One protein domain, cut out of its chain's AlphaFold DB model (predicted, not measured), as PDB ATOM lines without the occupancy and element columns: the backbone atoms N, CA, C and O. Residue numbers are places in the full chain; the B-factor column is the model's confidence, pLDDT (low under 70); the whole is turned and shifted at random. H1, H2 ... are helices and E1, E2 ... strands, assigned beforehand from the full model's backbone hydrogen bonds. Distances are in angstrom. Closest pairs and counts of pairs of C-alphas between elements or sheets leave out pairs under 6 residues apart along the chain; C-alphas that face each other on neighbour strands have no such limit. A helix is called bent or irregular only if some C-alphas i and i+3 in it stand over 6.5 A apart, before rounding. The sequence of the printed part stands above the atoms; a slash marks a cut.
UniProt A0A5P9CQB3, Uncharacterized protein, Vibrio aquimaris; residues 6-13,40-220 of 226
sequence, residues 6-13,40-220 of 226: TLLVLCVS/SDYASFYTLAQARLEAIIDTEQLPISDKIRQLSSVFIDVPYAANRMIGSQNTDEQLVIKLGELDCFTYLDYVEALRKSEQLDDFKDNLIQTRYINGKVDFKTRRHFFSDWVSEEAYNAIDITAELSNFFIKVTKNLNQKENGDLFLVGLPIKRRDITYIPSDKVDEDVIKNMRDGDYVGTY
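What this domain is: This is residues 6 to 13 and 40 to 220 of the 226 residues of an uncharacterized protein of Vibrio aquimaris (UniProt A0A5P9CQB3). A strongly twisted, branched sheet of E1, E4, E5, E6 and E7, its long hairpin E5 and E6 ending in a wide loop, makes one half, with short helices H5, H6 and H7 around it. The other half is helical: hairpin H1 and H2, then H3 and H4, mostly crossed, with H3 next to the sheet and the small hairpin E2 and E3 apart from it. The printed part has 189 residues, with seven named helices and seven named strands in the order E1 H1 H2 E2 E3 H3 H4 H5 E4 H6 E5 E6 H7 E7, class mixed. It is compact, radius of gyration of the C-alphas 17.5 A, spanning 48 by 47 by 29 A.

How they stand to each other: Start at E1, residues 6 to 11, which has three parallel neighbours in staggered pairing. E4, residues 157 to 159, and E6, residues 191 to 199, lie on one side of it, and E7, residues 216 to 219, on the other side. Look for N 7 and O 158 at 2.7 A, N 11 and O 198 at 3.0 A, and N 8 and O 216 at 2.7 A. E5, residues 169 to 175, forms an antiparallel hairpin with E6, with N 171 and O 195 at 2.9 A. H5, residues 148 to 151, stands at the sheet's level; its closest C-alpha pair with E4 is Val 150 and Ala 157, 5.5 A. H6, residues 161 to 164, is on the sheet at a height of 7.3 A. H7, residues 205 to 210, only just touches H6, with 3 pairs of C-alphas within 8 A, the closest Leu 164 and Val 207, 5.3 A. H3, residues 104 to 116, only grazes the sheet with residues 104 to 112. It touches H4, residues 120 to 131, at a steep tilt of 53 degrees, closest C-alphas Ala 113 and Leu 127, 4.8 A. H2, residues 64 to 75, touches H3 at a steep tilt of 48 degrees, closest C-alphas Ser 72 and Val 111, 5.7 A. H1, residues 40 to 57, forms a helical hairpin with H2, a shallow tilt of 6 degrees; residues 49 to 57 alone of H1 touch H2, closest C-alphas Ala 49 and Val 74, 6.3 A. E2, residues 86 to 88, and E3, residues 91 to 94, form an antiparallel hairpin, with N 88 and O 91 at 2.9 A. Every O i to N i+4 pair is within hydrogen-bond range in H1, H3 and H7; H2 and H4 have 6 of 8 each, and H5 and H6 are too short.

Where its parts are: Find C-alpha 6 at (20.386, 19.215, 25.877), where E1 begins, and C-alpha 219 at (15.740, 31.855, 31.326), where E7 ends. H1 runs 25.5 A from C-alpha 40 at (-17.280, 20.193, 23.294); E6 measures 23.2 A, H3 18.7 A, H2 17.7 A, E5 17.3 A and H4 17.2 A. H4 is only just irregular: C-alphas 121 and 124 are 6.8 A apart.

The domain as a whole: The C-alphas farthest apart, of Glu 60 and Asn 180, are 52.3 A apart. Residues 14 to 39 are not printed; C-alphas 13 and 40 are 41.1 A apart across the cut. The links H4 to H5 and E5 to E6 are long. Mean pLDDT of the printed part is 92.5; residues 6 to 13 are under 70.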
ATOM      1  N   THR A   6      19.502  18.112  25.548       39.91
ATOM      2  CA  THR A   6      20.386  19.215  25.877       39.91
ATOM      3  C   THR A   6      19.621  20.389  26.501       39.91
ATOM      4  O   THR A   6      18.497  20.676  26.097       39.91
ATOM      5  N   LEU A   7      20.212  21.057  27.496       42.00
ATOM      6  CA  LEU A   7      19.695  22.225  28.204       42.00
ATOM      7  C   LEU A   7      20.561  23.450  27.899       42.00
ATOM      8  O   LEU A   7      21.784  23.404  28.018       42.00
ATOM      9  N   LEU A   8      19.905  24.555  27.585       45.03
ATOM     10  CA  LEU A   8      20.464  25.883  27.426       45.03
ATOM     11  C   LEU A   8      19.824  26.810  28.452       45.03
ATOM     12  O   LEU A   8      18.609  26.788  28.642       45.03
ATOM     13  N   VAL A   9      20.611  27.676  29.082       49.19
ATOM     14  CA  VAL A   9      20.080  28.784  29.880       49.19
ATOM     15  C   VAL A   9      20.458  30.112  29.219       49.19
ATOM     16  O   VAL A   9      21.629  30.476  29.127       49.19
ATOM     17  N   LEU A  10      19.453  30.857  28.760       35.91
ATOM     18  CA  LEU A  10      19.599  32.193  28.182       35.91
ATOM     19  C   LEU A  10      19.208  33.253  29.210       35.91
ATOM     20  O   LEU A  10      18.116  33.211  29.761       35.91
ATOM     21  N   CYS A  11      20.038  34.259  29.465       31.64
ATOM     22  CA  CYS A  11      19.580  35.421  30.231       31.64
ATOM     23  C   CYS A  11      18.774  36.327  29.314       31.64
ATOM     24  O   CYS A  11      19.371  37.022  28.507       31.64
ATOM     25  N   VAL A  12      17.449  36.377  29.455       31.47
ATOM     26  CA  VAL A  12      16.665  37.458  28.845       31.47
ATOM     27  C   VAL A  12      16.798  38.662  29.767       31.47
ATOM     28  O   VAL A  12      16.284  38.644  30.883       31.47
ATOM     29  N   SER A  13      17.509  39.707  29.340       28.31
ATOM     30  CA  SER A  13      17.538  40.963  30.087       28.31
ATOM     31  C   SER A  13      16.125  41.552  30.141       28.31
ATOM     32  O   SER A  13      15.681  42.224  29.208       28.31
ATOM     33  N   SER A  40     -17.821  20.866  24.476       86.44
ATOM     34  CA  SER A  40     -17.280  20.193  23.294       86.44
ATOM     35  C   SER A  40     -15.846  20.604  22.991       86.44
ATOM     36  O   SER A  40     -15.057  19.744  22.631       86.44
ATOM     37  N   ASP A  41     -15.482  21.870  23.192       82.75
ATOM     38  CA  ASP A  41     -14.158  22.378  22.830       82.75
ATOM     39  C   ASP A  41     -13.078  21.739  23.713       82.75
ATOM     40  O   ASP A  41     -12.035  21.302  23.224       82.75
ATOM     41  N   TYR A  42     -13.368  21.587  25.009       82.56
ATOM     42  CA  TYR A  42     -12.490  20.881  25.944       82.56
ATOM     43  C   TYR A  42     -12.376  19.395  25.596       82.56
ATOM     44  O   TYR A  42     -11.269  18.865  25.511       82.56
ATOM     45  N   ALA A  43     -13.503  18.715  25.367       86.81
ATOM     46  CA  ALA A  43     -13.507  17.296  25.018       86.81
ATOM     47  C   ALA A  43     -12.761  17.024  23.697       86.81
ATOM     48  O   ALA A  43     -11.986  16.067  23.601       86.81
ATOM     49  N   SER A  44     -12.946  17.892  22.698       88.44
ATOM     50  CA  SER A  44     -12.255  17.832  21.411       88.44
ATOM     51  C   SER A  44     -10.753  18.040  21.561       88.44
ATOM     52  O   SER A  44      -9.998  17.271  20.969       88.44
ATOM     53  N   PHE A  45     -10.313  19.005  22.380       89.38
ATOM     54  CA  PHE A  45      -8.888  19.186  22.668       89.38
ATOM     55  C   PHE A  45      -8.265  17.900  23.215       89.38
ATOM     56  O   PHE A  45      -7.293  17.418  22.644       89.38
ATOM     57  N   TYR A  46      -8.836  17.310  24.271       90.94
ATOM     58  CA  TYR A  46      -8.256  16.109  24.884       90.94
ATOM     59  C   TYR A  46      -8.232  14.920  23.923       90.94
ATOM     60  O   TYR A  46      -7.223  14.227  23.837       90.94
ATOM     61  N   THR A  47      -9.306  14.724  23.156       93.25
ATOM     62  CA  THR A  47      -9.393  13.624  22.185       93.25
ATOM     63  C   THR A  47      -8.351  13.781  21.075       93.25
ATOM     64  O   THR A  47      -7.648  12.830  20.737       93.25
ATOM     65  N   LEU A  48      -8.212  14.991  20.523       94.19
ATOM     66  CA  LEU A  48      -7.243  15.269  19.464       94.19
ATOM     67  C   LEU A  48      -5.804  15.218  19.984       94.19
ATOM     68  O   LEU A  48      -4.929  14.689  19.301       94.19
ATOM     69  N   ALA A  49      -5.552  15.765  21.175       94.81
ATOM     70  CA  ALA A  49      -4.240  15.732  21.803       94.81
ATOM     71  C   ALA A  49      -3.798  14.288  22.052       94.81
ATOM     72  O   ALA A  49      -2.692  13.934  21.658       94.81
ATOM     73  N   GLN A  50      -4.668  13.444  22.616       95.38
ATOM     74  CA  GLN A  50      -4.378  12.026  22.818       95.38
ATOM     75  C   GLN A  50      -4.004  11.336  21.499       95.38
ATOM     76  O   GLN A  50      -2.909  10.789  21.398       95.38
ATOM     77  N   ALA A  51      -4.847  11.447  20.468       96.75
ATOM     78  CA  ALA A  51      -4.590  10.808  19.176       96.75
ATOM     79  C   ALA A  51      -3.285  11.296  18.518       96.75
ATOM     80  O   ALA A  51      -2.543  10.510  17.931       96.75
ATOM     81  N   ARG A  52      -2.973  12.598  18.623       97.12
ATOM     82  CA  ARG A  52      -1.706  13.155  18.121       97.12
ATOM     83  C   ARG A  52      -0.506  12.616  18.896       97.12
ATOM     84  O   ARG A  52       0.501  12.296  18.277       97.12
ATOM     85  N   LEU A  53      -0.598  12.539  20.222       97.50
ATOM     86  CA  LEU A  53       0.484  12.034  21.067       97.50
ATOM     87  C   LEU A  53       0.762  10.555  20.799       97.50
ATOM     88  O   LEU A  53       1.923  10.207  20.610       97.50
ATOM     89  N   GLU A  54      -0.276   9.721  20.719       97.31
ATOM     90  CA  GLU A  54      -0.160   8.302  20.347       97.31
ATOM     91  C   GLU A  54       0.524   8.159  18.984       97.31
ATOM     92  O   GLU A  54       1.559   7.506  18.885       97.31
ATOM     93  N   ALA A  55       0.050   8.881  17.963       97.06
ATOM     94  CA  ALA A  55       0.645   8.831  16.627       97.06
ATOM     95  C   ALA A  55       2.136   9.225  16.606       97.06
ATOM     96  O   ALA A  55       2.930   8.615  15.889       97.06
ATOM     97  N   ILE A  56       2.534  10.237  17.388       97.12
ATOM     98  CA  ILE A  56       3.939  10.659  17.484       97.12
ATOM     99  C   ILE A  56       4.779   9.616  18.234       97.12
ATOM    100  O   ILE A  56       5.915   9.355  17.838       97.12
ATOM    101  N   ILE A  57       4.255   9.038  19.320       95.81
ATOM    102  CA  ILE A  57       4.958   8.033  20.133       95.81
ATOM    103  C   ILE A  57       5.161   6.734  19.343       95.81
ATOM    104  O   ILE A  57       6.269   6.201  19.361       95.81
ATOM    105  N   ASP A  58       4.148   6.301  18.593       94.12
ATOM    106  CA  ASP A  58       4.160   5.068  17.796       94.12
ATOM    107  C   ASP A  58       4.980   5.188  16.498       94.12
ATOM    108  O   ASP A  58       5.205   4.201  15.796       94.12
ATOM    109  N   THR A  59       5.441   6.395  16.148       93.00
ATOM    110  CA  THR A  59       6.284   6.597  14.965       93.00
ATOM    111  C   THR A  59       7.672   5.994  15.195       93.00
ATOM    112  O   THR A  59       8.513   6.556  15.903       93.00
ATOM    113  N   GLU A  60       7.942   4.861  14.546       83.69
ATOM    114  CA  GLU A  60       9.251   4.210  14.600       83.69
ATOM    115  C   GLU A  60      10.372   5.103  14.040       83.69
ATOM    116  O   GLU A  60      10.222   5.778  13.022       83.69
ATOM    117  N   GLN A  61      11.542   5.052  14.688       84.06
ATOM    118  CA  GLN A  61      12.796   5.667  14.221       84.06
ATOM    119  C   GLN A  61      12.766   7.196  14.023       84.06
ATOM    120  O   GLN A  61      13.627   7.743  13.332       84.06
ATOM    121  N   LEU A  62      11.838   7.912  14.665       87.31
ATOM    122  CA  LEU A  62      11.836   9.374  14.640       87.31
ATOM    123  C   LEU A  62      13.092   9.931  15.347       87.31
ATOM    124  O   LEU A  62      13.340   9.573  16.505       87.31
ATOM    125  N   PRO A  63      13.889  10.815  14.706       92.44
ATOM    126  CA  PRO A  63      14.992  11.491  15.381       92.44
ATOM    127  C   PRO A  63      14.505  12.193  16.650       92.44
ATOM    128  O   PRO A  63      13.416  12.766  16.674       92.44
ATOM    129  N   ILE A  64      15.306  12.175  17.717       90.88
ATOM    130  CA  ILE A  64      14.884  12.710  19.025       90.88
ATOM    131  C   ILE A  64      14.476  14.186  18.933       90.88
ATOM    132  O   ILE A  64      13.464  14.573  19.514       90.88
ATOM    133  N   SER A  65      15.232  14.978  18.177       91.38
ATOM    134  CA  SER A  65      14.951  16.384  17.883       91.38
ATOM    135  C   SER A  65      13.567  16.573  17.254       91.38
ATOM    136  O   SER A  65      12.768  17.384  17.723       91.38
ATOM    137  N   ASP A  66      13.230  15.752  16.257       92.88
ATOM    138  CA  ASP A  66      11.912  15.762  15.624       92.88
ATOM    139  C   ASP A  66      10.806  15.269  16.559       92.88
ATOM    140  O   ASP A  66       9.709  15.830  16.545       92.88
ATOM    141  N   LYS A  67      11.079  14.260  17.398       95.19
ATOM    142  CA  LYS A  67      10.119  13.774  18.400       95.19
ATOM    143  C   LYS A  67       9.774  14.882  19.387       95.19
ATOM    144  O   LYS A  67       8.598  15.148  19.610       95.19
ATOM    145  N   ILE A  68      10.775  15.585  19.921       95.94
ATOM    146  CA  ILE A  68      10.559  16.717  20.829       95.94
ATOM    147  C   ILE A  68       9.772  17.821  20.127       95.94
ATOM    148  O   ILE A  68       8.769  18.270  20.672       95.94
ATOM    149  N   ARG A  69      10.172  18.216  18.911       95.31
ATOM    150  CA  ARG A  69       9.484  19.249  18.120       95.31
ATOM    151  C   ARG A  69       8.011  18.913  17.875       95.31
ATOM    152  O   ARG A  69       7.150  19.783  17.978       95.31
ATOM    153  N   GLN A  70       7.696  17.659  17.554       96.88
ATOM    154  CA  GLN A  70       6.315  17.240  17.316       96.88
ATOM    155  C   GLN A  70       5.502  17.161  18.609       96.88
ATOM    156  O   GLN A  70       4.393  17.694  18.651       96.88
ATOM    157  N   LEU A  71       6.050  16.567  19.673       97.75
ATOM    158  CA  LEU A  71       5.386  16.492  20.978       97.75
ATOM    159  C   LEU A  71       5.110  17.886  21.546       97.75
ATOM    160  O   LEU A  71       4.006  18.172  22.002       97.75
ATOM    161  N   SER A  72       6.096  18.776  21.470       97.19
ATOM    162  CA  SER A  72       5.990  20.147  21.960       97.19
ATOM    163  C   SER A  72       4.931  20.952  21.193       97.19
ATOM    164  O   SER A  72       4.219  21.756  21.797       97.19
ATOM    165  N   SER A  73       4.744  20.664  19.896       96.62
ATOM    166  CA  SER A  73       3.718  21.286  19.047       96.62
ATOM    167  C   SER A  73       2.275  20.899  19.394       96.62
ATOM    168  O   SER A  73       1.337  21.554  18.937       96.62
ATOM    169  N   VAL A  74       2.059  19.827  20.168       97.19
ATOM    170  CA  VAL A  74       0.708  19.433  20.610       97.19
ATOM    171  C   VAL A  74       0.119  20.468  21.566       97.19
ATOM    172  O   VAL A  74      -1.097  20.640  21.598       97.19
ATOM    173  N   PHE A  75       0.973  21.190  22.289       96.12
ATOM    174  CA  PHE A  75       0.559  22.169  23.290       96.12
ATOM    175  C   PHE A  75       0.609  23.622  22.799       96.12
ATOM    176  O   PHE A  75       0.475  24.542  23.602       96.12
ATOM    177  N   ILE A  76       0.799  23.851  21.495       93.62
ATOM    178  CA  ILE A  76       0.607  25.187  20.913       93.62
ATOM    179  C   ILE A  76      -0.851  25.611  21.153       93.62
ATOM    180  O   ILE A  76      -1.759  24.786  21.080       93.62
ATOM    181  N   ASP A  77      -1.050  26.885  21.497       91.75
ATOM    182  CA  ASP A  77      -2.339  27.494  21.865       91.75
ATOM    183  C   ASP A  77      -3.000  26.950  23.148       91.75
ATOM    184  O   ASP A  77      -4.100  27.377  23.516       91.75
ATOM    185  N   VAL A  78      -2.329  26.058  23.891       94.00
ATOM    186  CA  VAL A  78      -2.779  25.669  25.231       94.00
ATOM    187  C   VAL A  78      -2.603  26.857  26.188       94.00
ATOM    188  O   VAL A  78      -1.501  27.401  26.285       94.00
ATOM    189  N   PRO A  79      -3.660  27.279  26.911       93.94
ATOM    190  CA  PRO A  79      -3.589  28.423  27.808       93.94
ATOM    191  C   PRO A  79      -2.520  28.295  28.889       93.94
ATOM    192  O   PRO A  79      -2.321  27.232  29.486       93.94
ATOM    193  N   TYR A  80      -1.899  29.431  29.203       94.81
ATOM    194  CA  TYR A  80      -1.004  29.536  30.341       94.81
ATOM    195  C   TYR A  80      -1.796  29.648  31.651       94.81
ATOM    196  O   TYR A  80      -2.647  30.529  31.787       94.81
ATOM    197  N   ALA A  81      -1.464  28.830  32.649       94.94
ATOM    198  CA  ALA A  81      -1.959  28.988  34.014       94.94
ATOM    199  C   ALA A  81      -0.848  28.690  35.022       94.94
ATOM    200  O   ALA A  81      -0.281  27.604  35.033       94.94
ATOM    201  N   ALA A  82      -0.551  29.647  35.903       92.62
ATOM    202  CA  ALA A  82       0.477  29.482  36.930       92.62
ATOM    203  C   ALA A  82       0.060  28.484  38.028       92.62
ATOM    204  O   ALA A  82      -1.121  28.182  38.210       92.62
ATOM    205  N   ASN A  83       1.040  28.044  38.826       91.25
ATOM    206  CA  ASN A  83       0.843  27.208  40.016       91.25
ATOM    207  C   ASN A  83       0.118  25.895  39.698       91.25
ATOM    208  O   ASN A  83      -0.857  25.523  40.357       91.25
ATOM    209  N   ARG A  84       0.571  25.183  38.656       93.44
ATOM    210  CA  ARG A  84      -0.137  23.979  38.215       93.44
ATOM    211  C   ARG A  84      -0.035  22.799  39.176       93.44
ATOM    212  O   ARG A  84      -0.909  21.929  39.138       93.44
ATOM    213  N   MET A  85       0.997  22.768  40.012       95.38
ATOM    214  CA  MET A  85       1.336  21.647  40.889       95.38
ATOM    215  C   MET A  85       0.850  21.867  42.328       95.38
ATOM    216  O   MET A  85       0.736  23.001  42.789       95.38
ATOM    217  N   ILE A  86       0.578  20.772  43.043       96.62
ATOM    218  CA  ILE A  86       0.095  20.775  44.432       96.62
ATOM    219  C   ILE A  86       1.156  20.150  45.331       96.62
ATOM    220  O   ILE A  86       1.665  19.076  45.027       96.62
ATOM    221  N   GLY A  87       1.434  20.810  46.451       96.69
ATOM    222  CA  GLY A  87       2.302  20.313  47.512       96.69
ATOM    223  C   GLY A  87       3.125  21.433  48.132       96.69
ATOM    224  O   GLY A  87       3.488  22.405  47.463       96.69
ATOM    225  N   SER A  88       3.372  21.317  49.432       96.69
ATOM    226  CA  SER A  88       4.166  22.261  50.219       96.69
ATOM    227  C   SER A  88       4.738  21.565  51.458       96.69
ATOM    228  O   SER A  88       4.522  20.376  51.669       96.69
ATOM    229  N   GLN A  89       5.409  22.307  52.341       96.19
ATOM    230  CA  GLN A  89       5.794  21.779  53.655       96.19
ATOM    231  C   GLN A  89       4.609  21.328  54.531       96.19
ATOM    232  O   GLN A  89       4.800  20.514  55.428       96.19
ATOM    233  N   ASN A  90       3.410  21.869  54.284       97.06
ATOM    234  CA  ASN A  90       2.204  21.653  55.090       97.06
ATOM    235  C   ASN A  90       1.070  21.010  54.276       97.06
ATOM    236  O   ASN A  90      -0.082  21.001  54.706       97.06
ATOM    237  N   THR A  91       1.353  20.557  53.057       97.69
ATOM    238  CA  THR A  91       0.353  19.985  52.155       97.69
ATOM    239  C   THR A  91       0.999  18.851  51.399       97.69
ATOM    240  O   THR A  91       2.006  19.073  50.727       97.69
ATOM    241  N   ASP A  92       0.402  17.668  51.490       97.75
ATOM    242  CA  ASP A  92       0.905  16.495  50.791       97.75
ATOM    243  C   ASP A  92       1.014  16.765  49.287       97.75
ATOM    244  O   ASP A  92       0.128  17.355  48.659       97.75
ATOM    245  N   GLU A  93       2.143  16.350  48.724       98.31
ATOM    246  CA  GLU A  93       2.412  16.458  47.296       98.31
ATOM    247  C   GLU A  93       1.481  15.533  46.513       98.31
ATOM    248  O   GLU A  93       1.257  14.381  46.890       98.31
ATOM    249  N   GLN A  94       0.975  16.028  45.385       97.88
ATOM    250  CA  GLN A  94       0.161  15.237  44.470       97.88
ATOM    251  C   GLN A  94       0.738  15.303  43.063       97.88
ATOM    252  O   GLN A  94       1.119  16.369  42.576       97.88
ATOM    253  N   LEU A  95       0.723  14.167  42.367       98.06
ATOM    254  CA  LEU A  95       1.006  14.156  40.940       98.06
ATOM    255  C   LEU A  95      -0.160  14.817  40.192       98.06
ATOM    256  O   LEU A  95      -1.230  14.227  40.051       98.06
ATOM    257  N   VAL A  96       0.058  16.034  39.691       96.94
ATOM    258  CA  VAL A  96      -0.939  16.770  38.903       96.94
ATOM    259  C   VAL A  96      -0.643  16.670  37.405       96.94
ATOM    260  O   VAL A  96       0.431  17.064  36.930       96.94
ATOM    261  N   ILE A  97      -1.639  16.194  36.655       96.00
ATOM    262  CA  ILE A  97      -1.650  16.140  35.190       96.00
ATOM    263  C   ILE A  97      -2.845  16.955  34.690       96.00
ATOM    264  O   ILE A  97      -3.989  16.539  34.856       96.00
ATOM    265  N   LYS A  98      -2.589  18.130  34.101       93.12
ATOM    266  CA  LYS A  98      -3.612  18.950  33.431       93.12
ATOM    267  C   LYS A  98      -3.070  19.437  32.092       93.12
ATOM    268  O   LYS A  98      -2.377  20.439  32.043       93.12
ATOM    269  N   LEU A  99      -3.372  18.714  31.016       92.38
ATOM    270  CA  LEU A  99      -2.827  19.015  29.685       92.38
ATOM    271  C   LEU A  99      -3.479  20.238  29.019       92.38
ATOM    272  O   LEU A  99      -2.903  20.787  28.091       92.38
ATOM    273  N   GLY A 100      -4.666  20.656  29.476       91.56
ATOM    274  CA  GLY A 100      -5.391  21.802  28.916       91.56
ATOM    275  C   GLY A 100      -4.972  23.170  29.458       91.56
ATOM    276  O   GLY A 100      -5.484  24.171  28.971       91.56
ATOM    277  N   GLU A 101      -4.084  23.224  30.454       92.62
ATOM    278  CA  GLU A 101      -3.557  24.467  31.030       92.62
ATOM    279  C   GLU A 101      -2.158  24.226  31.605       92.62
ATOM    280  O   GLU A 101      -1.992  23.391  32.505       92.62
ATOM    281  N   LEU A 102      -1.165  24.977  31.131       96.06
ATOM    282  CA  LEU A 102       0.247  24.723  31.423       96.06
ATOM    283  C   LEU A 102       0.951  25.957  31.982       96.06
ATOM    284  O   LEU A 102       0.600  27.091  31.681       96.06
ATOM    285  N   ASP A 103       1.993  25.729  32.763       95.75
ATOM    286  CA  ASP A 103       3.054  26.704  33.010       95.75
ATOM    287  C   ASP A 103       4.355  26.237  32.333       95.75
ATOM    288  O   ASP A 103       4.411  25.163  31.726       95.75
ATOM    289  N   CYS A 104       5.415  27.045  32.412       93.69
ATOM    290  CA  CYS A 104       6.693  26.719  31.775       93.69
ATOM    291  C   CYS A 104       7.312  25.406  32.288       93.69
ATOM    292  O   CYS A 104       7.891  24.666  31.496       93.69
ATOM    293  N   PHE A 105       7.158  25.079  33.576       94.12
ATOM    294  CA  PHE A 105       7.672  23.831  34.147       94.12
ATOM    295  C   PHE A 105       6.876  22.625  33.660       94.12
ATOM    296  O   PHE A 105       7.448  21.661  33.158       94.12
ATOM    297  N   THR A 106       5.549  22.681  33.775       96.88
ATOM    298  CA  THR A 106       4.685  21.564  33.385       96.88
ATOM    299  C   THR A 106       4.746  21.277  31.890       96.88
ATOM    300  O   THR A 106       4.743  20.107  31.522       96.88
ATOM    301  N   TYR A 107       4.887  22.298  31.041       97.38
ATOM    302  CA  TYR A 107       5.133  22.106  29.611       97.38
ATOM    303  C   TYR A 107       6.399  21.279  29.350       97.38
ATOM    304  O   TYR A 107       6.339  20.261  28.660       97.38
ATOM    305  N   LEU A 108       7.530  21.667  29.947       96.38
ATOM    306  CA  LEU A 108       8.802  20.968  29.765       96.38
ATOM    307  C   LEU A 108       8.760  19.549  30.336       96.38
ATOM    308  O   LEU A 108       9.146  18.605  29.647       96.38
ATOM    309  N   ASP A 109       8.218  19.386  31.545       97.75
ATOM    310  CA  ASP A 109       8.029  18.076  32.166       97.75
ATOM    311  C   ASP A 109       7.204  17.141  31.276       97.75
ATOM    312  O   ASP A 109       7.550  15.970  31.127       97.75
ATOM    313  N   TYR A 110       6.107  17.636  30.689       98.38
ATOM    314  CA  TYR A 110       5.235  16.822  29.847       98.38
ATOM    315  C   TYR A 110       5.921  16.433  28.543       98.38
ATOM    316  O   TYR A 110       5.903  15.256  28.190       98.38
ATOM    317  N   VAL A 111       6.575  17.376  27.860       98.00
ATOM    318  CA  VAL A 111       7.306  17.086  26.617       98.00
ATOM    319  C   VAL A 111       8.416  16.062  26.856       98.00
ATOM    320  O   VAL A 111       8.530  15.098  26.100       98.00
ATOM    321  N   GLU A 112       9.211  16.220  27.915       97.81
ATOM    322  CA  GLU A 112      10.300  15.289  28.237       97.81
ATOM    323  C   GLU A 112       9.782  13.912  28.680       97.81
ATOM    324  O   GLU A 112      10.327  12.885  28.270       97.81
ATOM    325  N   ALA A 113       8.703  13.866  29.467       98.25
ATOM    326  CA  ALA A 113       8.069  12.612  29.861       98.25
ATOM    327  C   ALA A 113       7.523  11.845  28.648       98.25
ATOM    328  O   ALA A 113       7.792  10.655  28.510       98.25
ATOM    329  N   LEU A 114       6.827  12.534  27.738       98.19
ATOM    330  CA  LEU A 114       6.303  11.954  26.497       98.19
ATOM    331  C   LEU A 114       7.423  11.516  25.545       98.19
ATOM    332  O   LEU A 114       7.315  10.487  24.884       98.19
ATOM    333  N   ARG A 115       8.535  12.259  25.485       96.62
ATOM    334  CA  ARG A 115       9.706  11.879  24.678       96.62
ATOM    335  C   ARG A 115      10.269  10.530  25.128       96.62
ATOM    336  O   ARG A 115      10.618   9.708  24.277       96.62
ATOM    337  N   LYS A 116      10.342  10.321  26.449       95.62
ATOM    338  CA  LYS A 116      10.818   9.093  27.110       95.62
ATOM    339  C   LYS A 116       9.833   7.921  27.027       95.62
ATOM    340  O   LYS A 116      10.243   6.802  27.324       95.62
ATOM    341  N   SER A 117       8.582   8.166  26.645       96.94
ATOM    342  CA  SER A 117       7.554   7.134  26.506       96.94
ATOM    343  C   SER A 117       7.713   6.323  25.222       96.94
ATOM    344  O   SER A 117       7.969   6.885  24.148       96.94
ATOM    345  N   GLU A 118       7.546   5.006  25.356       95.00
ATOM    346  CA  GLU A 118       7.452   4.046  24.249       95.00
ATOM    347  C   GLU A 118       5.985   3.791  23.884       95.00
ATOM    348  O   GLU A 118       5.684   3.511  22.730       95.00
ATOM    349  N   GLN A 119       5.077   3.960  24.848       95.56
ATOM    350  CA  GLN A 119       3.624   3.977  24.680       95.56
ATOM    351  C   GLN A 119       3.025   5.136  25.483       95.56
ATOM    352  O   GLN A 119       3.606   5.580  26.478       95.56
ATOM    353  N   LEU A 120       1.847   5.639  25.096       95.62
ATOM    354  CA  LEU A 120       1.230   6.755  25.825       95.62
ATOM    355  C   LEU A 120       0.971   6.413  27.307       95.62
ATOM    356  O   LEU A 120       1.129   7.285  28.162       95.62
ATOM    357  N   ASP A 121       0.673   5.153  27.627       96.81
ATOM    358  CA  ASP A 121       0.465   4.687  29.006       96.81
ATOM    359  C   ASP A 121       1.706   4.867  29.906       96.81
ATOM    360  O   ASP A 121       1.565   5.099  31.110       96.81
ATOM    361  N   ASP A 122       2.917   4.895  29.335       97.94
ATOM    362  CA  ASP A 122       4.163   5.144  30.077       97.94
ATOM    363  C   ASP A 122       4.275   6.591  30.578       97.94
ATOM    364  O   ASP A 122       5.099   6.903  31.445       97.94
ATOM    365  N   PHE A 123       3.484   7.513  30.010       98.25
ATOM    366  CA  PHE A 123       3.593   8.952  30.259       98.25
ATOM    367  C   PHE A 123       3.579   9.285  31.748       98.25
ATOM    368  O   PHE A 123       4.395  10.079  32.216       98.25
ATOM    369  N   LYS A 124       2.665   8.675  32.505       98.50
ATOM    370  CA  LYS A 124       2.516   8.952  33.935       98.50
ATOM    371  C   LYS A 124       3.787   8.597  34.709       98.50
ATOM    372  O   LYS A 124       4.239   9.395  35.531       98.50
ATOM    373  N   ASP A 125       4.367   7.433  34.445       98.50
ATOM    374  CA  ASP A 125       5.549   6.967  35.165       98.50
ATOM    375  C   ASP A 125       6.790   7.759  34.735       98.50
ATOM    376  O   ASP A 125       7.564   8.207  35.584       98.50
ATOM    377  N   ASN A 126       6.927   8.062  33.443       98.50
ATOM    378  CA  ASN A 126       7.987   8.940  32.941       98.50
ATOM    379  C   ASN A 126       7.876  10.373  33.473       98.50
ATOM    380  O   ASN A 126       8.899  11.016  33.728       98.50
ATOM    381  N   LEU A 127       6.659  10.871  33.694       98.69
ATOM    382  CA  LEU A 127       6.430  12.164  34.325       98.69
ATOM    383  C   LEU A 127       6.898  12.157  35.776       98.69
ATOM    384  O   LEU A 127       7.566  13.099  36.201       98.69
ATOM    385  N   ILE A 128       6.598  11.092  36.524       98.62
ATOM    386  CA  ILE A 128       7.084  10.934  37.896       98.62
ATOM    387  C   ILE A 128       8.620  10.967  37.920       98.62
ATOM    388  O   ILE A 128       9.194  11.711  38.712       98.62
ATOM    389  N   GLN A 129       9.283  10.228  37.026       98.19
ATOM    390  CA  GLN A 129      10.750  10.195  36.951       98.19
ATOM    391  C   GLN A 129      11.366  11.529  36.507       98.19
ATOM    392  O   GLN A 129      12.452  11.895  36.950       98.19
ATOM    393  N   THR A 130      10.680  12.269  35.636       98.00
ATOM    394  CA  THR A 130      11.151  13.570  35.139       98.00
ATOM    395  C   THR A 130      11.019  14.647  36.216       98.00
ATOM    396  O   THR A 130      11.969  15.390  36.472       98.00
ATOM    397  N   ARG A 131       9.866  14.703  36.892       98.12
ATOM    398  CA  ARG A 131       9.519  15.760  37.851       98.12
ATOM    399  C   ARG A 131      10.085  15.529  39.249       98.12
ATOM    400  O   ARG A 131      10.386  16.500  39.944       98.12
ATOM    401  N   TYR A 132      10.227  14.277  39.679       98.19
ATOM    402  CA  TYR A 132      10.632  13.937  41.039       98.19
ATOM    403  C   TYR A 132      11.922  13.120  41.061       98.19
ATOM    404  O   TYR A 132      12.045  12.083  40.413       98.19
ATOM    405  N   ILE A 133      12.878  13.566  41.871       96.06
ATOM    406  CA  ILE A 133      14.139  12.872  42.123       96.06
ATOM    407  C   ILE A 133      13.830  11.465  42.657       96.06
ATOM    408  O   ILE A 133      13.040  11.298  43.592       96.06
ATOM    409  N   ASN A 134      14.448  10.455  42.039       94.06
ATOM    410  CA  ASN A 134      14.242   9.029  42.322       94.06
ATOM    411  C   ASN A 134      12.779   8.556  42.196       94.06
ATOM    412  O   ASN A 134      12.401   7.551  42.799       94.06
ATOM    413  N   GLY A 135      11.935   9.291  41.465       96.00
ATOM    414  CA  GLY A 135      10.529   8.952  41.248       96.00
ATOM    415  C   GLY A 135       9.649   8.977  42.503       96.00
ATOM    416  O   GLY A 135       8.556   8.414  42.503       96.00
ATOM    417  N   LYS A 136      10.096   9.610  43.594       97.06
ATOM    418  CA  LYS A 136       9.294   9.741  44.816       97.06
ATOM    419  C   LYS A 136       8.399  10.973  44.708       97.06
ATOM    420  O   LYS A 136       8.921  12.078  44.726       97.06
ATOM    421  N   VAL A 137       7.079  10.816  44.666       98.19
ATOM    422  CA  VAL A 137       6.140  11.957  44.678       98.19
ATOM    423  C   VAL A 137       6.104  12.578  46.080       98.19
ATOM    424  O   VAL A 137       5.430  12.078  46.974       98.19
ATOM    425  N   ASP A 138       6.899  13.627  46.290       98.12
ATOM    426  CA  ASP A 138       7.045  14.354  47.555       98.12
ATOM    427  C   ASP A 138       7.518  15.789  47.260       98.12
ATOM    428  O   ASP A 138       8.286  16.027  46.323       98.12
ATOM    429  N   PHE A 139       7.073  16.759  48.060       98.00
ATOM    430  CA  PHE A 139       7.445  18.162  47.886       98.00
ATOM    431  C   PHE A 139       8.967  18.345  47.947       98.00
ATOM    432  O   PHE A 139       9.514  19.176  47.235       98.00
ATOM    433  N   LYS A 140       9.688  17.548  48.741       97.00
ATOM    434  CA  LYS A 140      11.150  17.648  48.888       97.00
ATOM    435  C   LYS A 140      11.938  17.049  47.730       97.00
ATOM    436  O   LYS A 140      13.107  17.389  47.560       97.00
ATOM    437  N   THR A 141      11.332  16.146  46.970       97.38
ATOM    438  CA  THR A 141      11.972  15.461  45.839       97.38
ATOM    439  C   THR A 141      11.546  16.035  44.498       97.38
ATOM    440  O   THR A 141      12.179  15.720  43.496       97.38
ATOM    441  N   ARG A 142      10.517  16.889  44.441       98.00
ATOM    442  CA  ARG A 142      10.182  17.628  43.221       98.00
ATOM    443  C   ARG A 142      11.361  18.508  42.792       98.00
ATOM    444  O   ARG A 142      11.974  19.183  43.616       98.00
ATOM    445  N   ARG A 143      11.674  18.511  41.497       97.12
ATOM    446  CA  ARG A 143      12.618  19.454  40.885       97.12
ATOM    447  C   ARG A 143      11.934  20.820  40.812       97.12
ATOM    448  O   ARG A 143      11.020  21.002  40.015       97.12
ATOM    449  N   HIS A 144      12.313  21.752  41.686       95.94
ATOM    450  CA  HIS A 144      11.676  23.082  41.763       95.94
ATOM    451  C   HIS A 144      12.445  24.149  40.998       95.94
ATOM    452  O   HIS A 144      11.874  25.172  40.633       95.94
ATOM    453  N   PHE A 145      13.736  23.924  40.766       95.44
ATOM    454  CA  PHE A 145      14.584  24.844  40.024       95.44
ATOM    455  C   PHE A 145      14.924  24.222  38.682       95.44
ATOM    456  O   PHE A 145      15.239  23.038  38.608       95.44
ATOM    457  N   PHE A 146      14.908  25.014  37.613       92.81
ATOM    458  CA  PHE A 146      15.177  24.490  36.274       92.81
ATOM    459  C   PHE A 146      16.550  23.811  36.178       92.81
ATOM    460  O   PHE A 146      16.687  22.734  35.607       92.81
ATOM    461  N   SER A 147      17.554  24.369  36.860       95.19
ATOM    462  CA  SER A 147      18.895  23.785  36.943       95.19
ATOM    463  C   SER A 147      18.944  22.431  37.669       95.19
ATOM    464  O   SER A 147      19.941  21.718  37.545       95.19
ATOM    465  N   ASP A 148      17.886  22.015  38.383       96.06
ATOM    466  CA  ASP A 148      17.795  20.660  38.939       96.06
ATOM    467  C   ASP A 148      17.807  19.612  37.819       96.06
ATOM    468  O   ASP A 148      18.304  18.514  38.043       96.06
ATOM    469  N   TRP A 149      17.334  19.931  36.607       95.81
ATOM    470  CA  TRP A 149      17.337  19.014  35.456       95.81
ATOM    471  C   TRP A 149      18.733  18.536  35.039       95.81
ATOM    472  O   TRP A 149      18.855  17.420  34.534       95.81
ATOM    473  N   VAL A 150      19.764  19.351  35.278       95.00
ATOM    474  CA  VAL A 150      21.173  19.051  34.950       95.00
ATOM    475  C   VAL A 150      22.035  18.780  36.184       95.00
ATOM    476  O   VAL A 150      23.178  18.361  36.049       95.00
ATOM    477  N   SER A 151      21.507  19.015  37.392       94.31
ATOM    478  CA  SER A 151      22.301  18.970  38.632       94.31
ATOM    479  C   SER A 151      21.906  17.860  39.600       94.31
ATOM    480  O   SER A 151      22.721  17.472  40.429       94.31
ATOM    481  N   GLU A 152      20.675  17.355  39.524       93.50
ATOM    482  CA  GLU A 152      20.208  16.254  40.373       93.50
ATOM    483  C   GLU A 152      20.225  14.948  39.566       93.50
ATOM    484  O   GLU A 152      19.747  14.930  38.424       93.50
ATOM    485  N   GLU A 153      20.759  13.873  40.163       87.38
ATOM    486  CA  GLU A 153      20.920  12.552  39.535       87.38
ATOM    487  C   GLU A 153      19.627  12.023  38.888       87.38
ATOM    488  O   GLU A 153      18.514  12.468  39.184       87.38
ATOM    489  N   ALA A 154      19.792  11.076  37.957       87.12
ATOM    490  CA  ALA A 154      18.826  10.810  36.890       87.12
ATOM    491  C   ALA A 154      18.547  12.087  36.076       87.12
ATOM    492  O   ALA A 154      17.411  12.548  35.977       87.12
ATOM    493  N   TYR A 155      19.623  12.675  35.539       92.56
ATOM    494  CA  TYR A 155      19.587  13.916  34.768       92.56
ATOM    495  C   TYR A 155      18.541  13.856  33.651       92.56
ATOM    496  O   TYR A 155      18.457  12.873  32.909       92.56
ATOM    497  N   ASN A 156      17.759  14.926  33.522       94.00
ATOM    498  CA  ASN A 156      16.808  15.078  32.424       94.00
ATOM    499  C   ASN A 156      17.488  15.624  31.168       94.00
ATOM    500  O   ASN A 156      17.040  15.339  30.060       94.00
ATOM    501  N   ALA A 157      18.570  16.382  31.343       93.44
ATOM    502  CA  ALA A 157      19.312  16.978  30.249       93.44
ATOM    503  C   ALA A 157      20.802  17.155  30.590       93.44
ATOM    504  O   ALA A 157      21.216  16.937  31.730       93.44
ATOM    505  N   ILE A 158      21.594  17.562  29.601       93.81
ATOM    506  CA  ILE A 158      22.998  17.979  29.736       93.81
ATOM    507  C   ILE A 158      23.088  19.480  29.445       93.81
ATOM    508  O   ILE A 158      22.502  19.934  28.472       93.81
ATOM    509  N   ASP A 159      23.818  20.244  30.254       95.19
ATOM    510  CA  ASP A 159      24.055  21.672  30.005       95.19
ATOM    511  C   ASP A 159      25.122  21.867  28.913       95.19
ATOM    512  O   ASP A 159      26.280  21.511  29.129       95.19
ATOM    513  N   ILE A 160      24.744  22.446  27.767       95.62
ATOM    514  CA  ILE A 160      25.681  22.794  26.676       95.62
ATOM    515  C   ILE A 160      25.983  24.286  26.599       95.62
ATOM    516  O   ILE A 160      26.567  24.753  25.624       95.62
ATOM    517  N   THR A 161      25.544  25.079  27.571       95.94
ATOM    518  CA  THR A 161      25.562  26.540  27.448       95.94
ATOM    519  C   THR A 161      26.971  27.077  27.166       95.94
ATOM    520  O   THR A 161      27.136  27.994  26.365       95.94
ATOM    521  N   ALA A 162      27.996  26.466  27.764       95.38
ATOM    522  CA  ALA A 162      29.399  26.813  27.523       95.38
ATOM    523  C   ALA A 162      29.952  26.325  26.168       95.38
ATOM    524  O   ALA A 162      30.999  26.797  25.736       95.38
ATOM    525  N   GLU A 163      29.280  25.380  25.509       95.12
ATOM    526  CA  GLU A 163      29.658  24.859  24.189       95.12
ATOM    527  C   GLU A 163      29.108  25.728  23.050       95.12
ATOM    528  O   GLU A 163      29.668  25.740  21.957       95.12
ATOM    529  N   LEU A 164      28.026  26.475  23.299       94.75
ATOM    530  CA  LEU A 164      27.360  27.278  22.271       94.75
ATOM    531  C   LEU A 164      28.097  28.574  21.920       94.75
ATOM    532  O   LEU A 164      27.958  29.066  20.802       94.75
ATOM    533  N   SER A 165      28.846  29.152  22.863       92.75
ATOM    534  CA  SER A 165      29.558  30.421  22.679       92.75
ATOM    535  C   SER A 165      30.672  30.590  23.700       92.75
ATOM    536  O   SER A 165      30.569  30.104  24.815       92.75
ATOM    537  N   ASN A 166      31.703  31.367  23.358       93.44
ATOM    538  CA  ASN A 166      32.750  31.777  24.301       93.44
ATOM    539  C   ASN A 166      32.316  32.928  25.235       93.44
ATOM    540  O   ASN A 166      33.068  33.299  26.133       93.44
ATOM    541  N   PHE A 167      31.127  33.510  25.034       94.12
ATOM    542  CA  PHE A 167      30.595  34.626  25.830       94.12
ATOM    543  C   PHE A 167      29.664  34.182  26.969       94.12
ATOM    544  O   PHE A 167      28.789  34.939  27.390       94.12
ATOM    545  N   PHE A 168      29.836  32.964  27.485       95.56
ATOM    546  CA  PHE A 168      29.076  32.511  28.646       95.56
ATOM    547  C   PHE A 168      29.589  33.143  29.948       95.56
ATOM    548  O   PHE A 168      30.776  33.424  30.122       95.56
ATOM    549  N   ILE A 169      28.682  33.310  30.903       96.56
ATOM    550  CA  ILE A 169      28.972  33.708  32.277       96.56
ATOM    551  C   ILE A 169      28.628  32.536  33.188       96.56
ATOM    552  O   ILE A 169      27.558  31.942  33.076       96.56
ATOM    553  N   LYS A 170      29.531  32.227  34.123       97.00
ATOM    554  CA  LYS A 170      29.290  31.266  35.197       97.00
ATOM    555  C   LYS A 170      29.158  32.001  36.524       97.00
ATOM    556  O   LYS A 170      30.057  32.742  36.917       97.00
ATOM    557  N   VAL A 171      28.056  31.771  37.226       96.50
ATOM    558  CA  VAL A 171      27.795  32.321  38.562       96.50
ATOM    559  C   VAL A 171      27.448  31.202  39.529       96.50
ATOM    560  O   VAL A 171      26.903  30.180  39.125       96.50
ATOM    561  N   THR A 172      27.716  31.398  40.816       97.19
ATOM    562  CA  THR A 172      27.208  30.503  41.858       97.19
ATOM    563  C   THR A 172      26.054  31.177  42.589       97.19
ATOM    564  O   THR A 172      26.208  32.295  43.073       97.19
ATOM    565  N   LYS A 173      24.926  30.478  42.715       96.12
ATOM    566  CA  LYS A 173      23.738  30.917  43.450       96.12
ATOM    567  C   LYS A 173      23.445  30.033  44.651       96.12
ATOM    568  O   LYS A 173      23.694  28.829  44.626       96.12
ATOM    569  N   ASN A 174      22.841  30.627  45.673       97.88
ATOM    570  CA  ASN A 174      22.201  29.912  46.772       97.88
ATOM    571  C   ASN A 174      20.702  29.796  46.478       97.88
ATOM    572  O   ASN A 174      19.911  30.618  46.929       97.88
ATOM    573  N   LEU A 175      20.310  28.794  45.689       97.88
ATOM    574  CA  LEU A 175      18.911  28.579  45.320       97.88
ATOM    575  C   LEU A 175      18.026  28.444  46.558       97.88
ATOM    576  O   LEU A 175      18.453  27.898  47.578       97.88
ATOM    577  N   ASN A 176      16.782  28.898  46.423       97.88
ATOM    578  CA  ASN A 176      15.769  29.009  47.467       97.88
ATOM    579  C   ASN A 176      15.967  30.158  48.472       97.88
ATOM    580  O   ASN A 176      15.049  30.406  49.250       97.88
ATOM    581  N   GLN A 177      17.092  30.880  48.459       97.88
ATOM    582  CA  GLN A 177      17.359  31.981  49.391       97.88
ATOM    583  C   GLN A 177      17.116  33.353  48.748       97.88
ATOM    584  O   GLN A 177      17.817  33.739  47.820       97.88
ATOM    585  N   LYS A 178      16.157  34.117  49.272       96.56
ATOM    586  CA  LYS A 178      15.924  35.518  48.895       96.56
ATOM    587  C   LYS A 178      17.045  36.417  49.419       96.56
ATOM    588  O   LYS A 178      17.728  36.078  50.383       96.56
ATOM    589  N   GLU A 179      17.157  37.617  48.855       95.19
ATOM    590  CA  GLU A 179      18.136  38.633  49.273       95.19
ATOM    591  C   GLU A 179      18.027  39.003  50.765       95.19
ATOM    592  O   GLU A 179      19.034  39.184  51.443       95.19
ATOM    593  N   ASN A 180      16.808  39.038  51.312       95.00
ATOM    594  CA  ASN A 180      16.567  39.316  52.731       95.00
ATOM    595  C   ASN A 180      16.846  38.114  53.664       95.00
ATOM    596  O   ASN A 180      16.640  38.224  54.871       95.00
ATOM    597  N   GLY A 181      17.286  36.974  53.122       94.31
ATOM    598  CA  GLY A 181      17.568  35.739  53.856       94.31
ATOM    599  C   GLY A 181      16.382  34.777  53.993       94.31
ATOM    600  O   GLY A 181      16.599  33.626  54.375       94.31
ATOM    601  N   ASP A 182      15.160  35.200  53.651       96.56
ATOM    602  CA  ASP A 182      13.976  34.335  53.682       96.56
ATOM    603  C   ASP A 182      14.010  33.279  52.570       96.56
ATOM    604  O   ASP A 182      14.702  33.414  51.561       96.56
ATOM    605  N   LEU A 183      13.189  32.235  52.709       97.50
ATOM    606  CA  LEU A 183      13.051  31.207  51.678       97.50
ATOM    607  C   LEU A 183      11.931  31.534  50.677       97.50
ATOM    608  O   LEU A 183      10.893  32.104  51.039       97.50
ATOM    609  N   PHE A 184      12.115  31.153  49.411       95.75
ATOM    610  CA  PHE A 184      11.019  31.115  48.427       95.75
ATOM    611  C   PHE A 184      10.067  29.954  48.715       95.75
ATOM    612  O   PHE A 184       8.852  30.133  48.761       95.75
ATOM    613  N   LEU A 185      10.639  28.780  48.953       96.50
ATOM    614  CA  LEU A 185       9.966  27.518  49.206       96.50
ATOM    615  C   LEU A 185      10.319  27.073  50.626       96.50
ATOM    616  O   LEU A 185      11.357  26.454  50.881       96.50
ATOM    617  N   VAL A 186       9.453  27.433  51.572       96.56
ATOM    618  CA  VAL A 186       9.613  27.048  52.980       96.56
ATOM    619  C   VAL A 186       9.545  25.520  53.097       96.56
ATOM    620  O   VAL A 186       8.718  24.876  52.452       96.56
ATOM    621  N   GLY A 187      10.444  24.939  53.894       94.81
ATOM    622  CA  GLY A 187      10.573  23.490  54.079       94.81
ATOM    623  C   GLY A 187      11.528  22.793  53.104       94.81
ATOM    624  O   GLY A 187      11.754  21.589  53.245       94.81
ATOM    625  N   LEU A 188      12.125  23.535  52.163       96.88
ATOM    626  CA  LEU A 188      13.229  23.067  51.324       96.88
ATOM    627  C   LEU A 188      14.567  23.669  51.772       96.88
ATOM    628  O   LEU A 188      14.598  24.806  52.250       96.88
ATOM    629  N   PRO A 189      15.688  22.943  51.608       96.44
ATOM    630  CA  PRO A 189      17.005  23.480  51.918       96.44
ATOM    631  C   PRO A 189      17.427  24.551  50.903       96.44
ATOM    632  O   PRO A 189      16.944  24.587  49.770       96.44
ATOM    633  N   ILE A 190      18.383  25.387  51.304       98.06
ATOM    634  CA  ILE A 190      19.155  26.212  50.373       98.06
ATOM    635  C   ILE A 190      20.110  25.290  49.614       98.06
ATOM    636  O   ILE A 190      20.801  24.475  50.230       98.06
ATOM    637  N   LYS A 191      20.167  25.418  48.286       96.94
ATOM    638  CA  LYS A 191      21.072  24.626  47.441       96.94
ATOM    639  C   LYS A 191      22.075  25.533  46.743       96.94
ATOM    640  O   LYS A 191      21.693  26.381  45.943       96.94
ATOM    641  N   ARG A 192      23.368  25.330  47.006       97.50
ATOM    642  CA  ARG A 192      24.433  25.992  46.242       97.50
ATOM    643  C   ARG A 192      24.472  25.400  44.830       97.50
ATOM    644  O   ARG A 192      24.585  24.185  44.685       97.50
ATOM    645  N   ARG A 193      24.375  26.244  43.806       96.69
ATOM    646  CA  ARG A 193      24.281  25.840  42.400       96.69
ATOM    647  C   ARG A 193      25.153  26.729  41.534       96.69
ATOM    648  O   ARG A 193      25.024  27.947  41.579       96.69
ATOM    649  N   ASP A 194      25.994  26.116  40.717       96.12
ATOM    650  CA  ASP A 194      26.641  26.817  39.618       96.12
ATOM    651  C   ASP A 194      25.666  26.910  38.441       96.12
ATOM    652  O   ASP A 194      25.056  25.912  38.062       96.12
ATOM    653  N   ILE A 195      25.508  28.107  37.886       96.06
ATOM    654  CA  ILE A 195      24.659  28.383  36.729       96.06
ATOM    655  C   ILE A 195      25.527  29.013  35.650       96.06
ATOM    656  O   ILE A 195      26.176  30.035  35.886       96.06
ATOM    657  N   THR A 196      25.511  28.402  34.473       96.50
ATOM    658  CA  THR A 196      26.132  28.932  33.262       96.50
ATOM    659  C   THR A 196      25.035  29.526  32.388       96.50
ATOM    660  O   THR A 196      23.998  28.896  32.212       96.50
ATOM    661  N   TYR A 197      25.227  30.735  31.866       96.31
ATOM    662  CA  TYR A 197      24.267  31.369  30.961       96.31
ATOM    663  C   TYR A 197      24.968  32.207  29.890       96.31
ATOM    664  O   TYR A 197      26.073  32.700  30.110       96.31
ATOM    665  N   ILE A 198      24.310  32.408  28.748       96.62
ATOM    666  CA  ILE A 198      24.730  33.393  27.739       96.62
ATOM    667  C   ILE A 198      23.885  34.667  27.932       96.62
ATOM    668  O   ILE A 198      22.652  34.565  27.981       96.62
ATOM    669  N   PRO A 199      24.495  35.860  28.092       95.19
ATOM    670  CA  PRO A 199      23.762  37.130  28.120       95.19
ATOM    671  C   PRO A 199      22.930  37.336  26.847       95.19
ATOM    672  O   PRO A 199      23.413  37.034  25.758       95.19
ATOM    673  N   SER A 200      21.708  37.875  26.938       90.81
ATOM    674  CA  SER A 200      20.827  38.044  25.763       90.81
ATOM    675  C   SER A 200      21.446  38.867  24.640       90.81
ATOM    676  O   SER A 200      21.209  38.574  23.475       90.81
ATOM    677  N   ASP A 201      22.252  39.878  24.968       92.25
ATOM    678  CA  ASP A 201      22.961  40.713  23.991       92.25
ATOM    679  C   ASP A 201      24.164  40.003  23.338       92.25
ATOM    680  O   ASP A 201      24.851  40.588  22.499       92.25
ATOM    681  N   LYS A 202      24.443  38.762  23.748       95.88
ATOM    682  CA  LYS A 202      25.485  37.873  23.221       95.88
ATOM    683  C   LYS A 202      24.913  36.617  22.559       95.88
ATOM    684  O   LYS A 202      25.680  35.739  22.178       95.88
ATOM    685  N   VAL A 203      23.589  36.522  22.427       93.50
ATOM    686  CA  VAL A 203      22.933  35.483  21.625       93.50
ATOM    687  C   VAL A 203      22.895  35.963  20.176       93.50
ATOM    688  O   VAL A 203      22.063  36.794  19.816       93.50
ATOM    689  N   ASP A 204      23.825  35.471  19.365       93.44
ATOM    690  CA  ASP A 204      23.989  35.818  17.952       93.44
ATOM    691  C   ASP A 204      23.719  34.618  17.022       93.44
ATOM    692  O   ASP A 204      23.301  33.544  17.459       93.44
ATOM    693  N   GLU A 205      23.925  34.802  15.714       94.88
ATOM    694  CA  GLU A 205      23.708  33.750  14.712       94.88
ATOM    695  C   GLU A 205      24.571  32.503  14.957       94.88
ATOM    696  O   GLU A 205      24.116  31.392  14.676       94.88
ATOM    697  N   ASP A 206      25.778  32.662  15.510       93.44
ATOM    698  CA  ASP A 206      26.663  31.539  15.816       93.44
ATOM    699  C   ASP A 206      26.102  30.703  16.973       93.44
ATOM    700  O   ASP A 206      26.071  29.473  16.873       93.44
ATOM    701  N   VAL A 207      25.571  31.346  18.023       94.56
ATOM    702  CA  VAL A 207      24.845  30.647  19.099       94.56
ATOM    703  C   VAL A 207      23.685  29.842  18.522       94.56
ATOM    704  O   VAL A 207      23.589  28.643  18.777       94.56
ATOM    705  N   ILE A 208      22.829  30.476  17.714       94.12
ATOM    706  CA  ILE A 208      21.641  29.823  17.145       94.12
ATOM    707  C   ILE A 208      22.027  28.653  16.235       94.12
ATOM    708  O   ILE A 208      21.394  27.602  16.283       94.12
ATOM    709  N   LYS A 209      23.086  28.794  15.434       94.00
ATOM    710  CA  LYS A 209      23.575  27.732  14.544       94.00
ATOM    711  C   LYS A 209      24.127  26.519  15.299       94.00
ATOM    712  O   LYS A 209      24.105  25.411  14.762       94.00
ATOM    713  N   ASN A 210      24.637  26.727  16.510       92.75
ATOM    714  CA  ASN A 210      25.148  25.657  17.363       92.75
ATOM    715  C   ASN A 210      24.043  24.961  18.176       92.75
ATOM    716  O   ASN A 210      24.268  23.854  18.672       92.75
ATOM    717  N   MET A 211      22.858  25.570  18.283       92.56
ATOM    718  CA  MET A 211      21.672  24.935  18.856       92.56
ATOM    719  C   MET A 211      21.076  23.894  17.907       92.56
ATOM    720  O   MET A 211      21.318  23.884  16.697       92.56
ATOM    721  N   ARG A 212      20.262  23.001  18.466       91.12
ATOM    722  CA  ARG A 212      19.533  21.972  17.726       91.12
ATOM    723  C   ARG A 212      18.054  22.019  18.067       91.12
ATOM    724  O   ARG A 212      17.660  22.344  19.187       91.12
ATOM    725  N   ASP A 213      17.229  21.621  17.105       90.31
ATOM    726  CA  ASP A 213      15.819  21.354  17.370       90.31
ATOM    727  C   ASP A 213      15.694  20.363  18.534       90.31
ATOM    728  O   ASP A 213      16.335  19.312  18.554       90.31
ATOM    729  N   GLY A 214      14.854  20.704  19.507       90.00
ATOM    730  CA  GLY A 214      14.661  19.907  20.714       90.00
ATOM    731  C   GLY A 214      15.583  20.256  21.884       90.00
ATOM    732  O   GLY A 214      15.409  19.669  22.950       90.00
ATOM    733  N   ASP A 215      16.497  21.219  21.742       93.94
ATOM    734  CA  ASP A 215      17.195  21.788  22.896       93.94
ATOM    735  C   ASP A 215      16.197  22.509  23.820       93.94
ATOM    736  O   ASP A 215      15.329  23.272  23.384       93.94
ATOM    737  N   TYR A 216      16.318  22.271  25.124       94.12
ATOM    738  CA  TYR A 216      15.496  22.915  26.140       94.12
ATOM    739  C   TYR A 216      16.098  24.255  26.539       94.12
ATOM    740  O   TYR A 216      17.265  24.314  26.904       94.12
ATOM    741  N   VAL A 217      15.299  25.320  26.545       93.06
ATOM    742  CA  VAL A 217      15.777  26.670  26.872       93.06
ATOM    743  C   VAL A 217      15.145  27.163  28.170       93.06
ATOM    744  O   VAL A 217      13.927  27.276  28.285       93.06
ATOM    745  N   GLY A 218      15.986  27.484  29.147       90.81
ATOM    746  CA  GLY A 218      15.629  28.174  30.380       90.81
ATOM    747  C   GLY A 218      16.005  29.643  30.323       90.81
ATOM    748  O   GLY A 218      16.901  30.033  29.577       90.81
ATOM    749  N   THR A 219      15.352  30.456  31.152       89.19
ATOM    750  CA  THR A 219      15.740  31.855  31.326       89.19
ATOM    751  C   THR A 219      16.563  32.038  32.597       89.19
ATOM    752  O   THR A 219      16.175  31.572  33.667       89.19
ATOM    753  N   TYR A 220      17.715  32.697  32.492       93.25
ATOM    754  CA  TYR A 220      18.480  33.123  33.660       93.25
ATOM    755  C   TYR A 220      17.853  34.381  34.265       93.25
ATOM    756  O   TYR A 220      17.478  35.310  33.548       93.25
TER     757      TYR A 220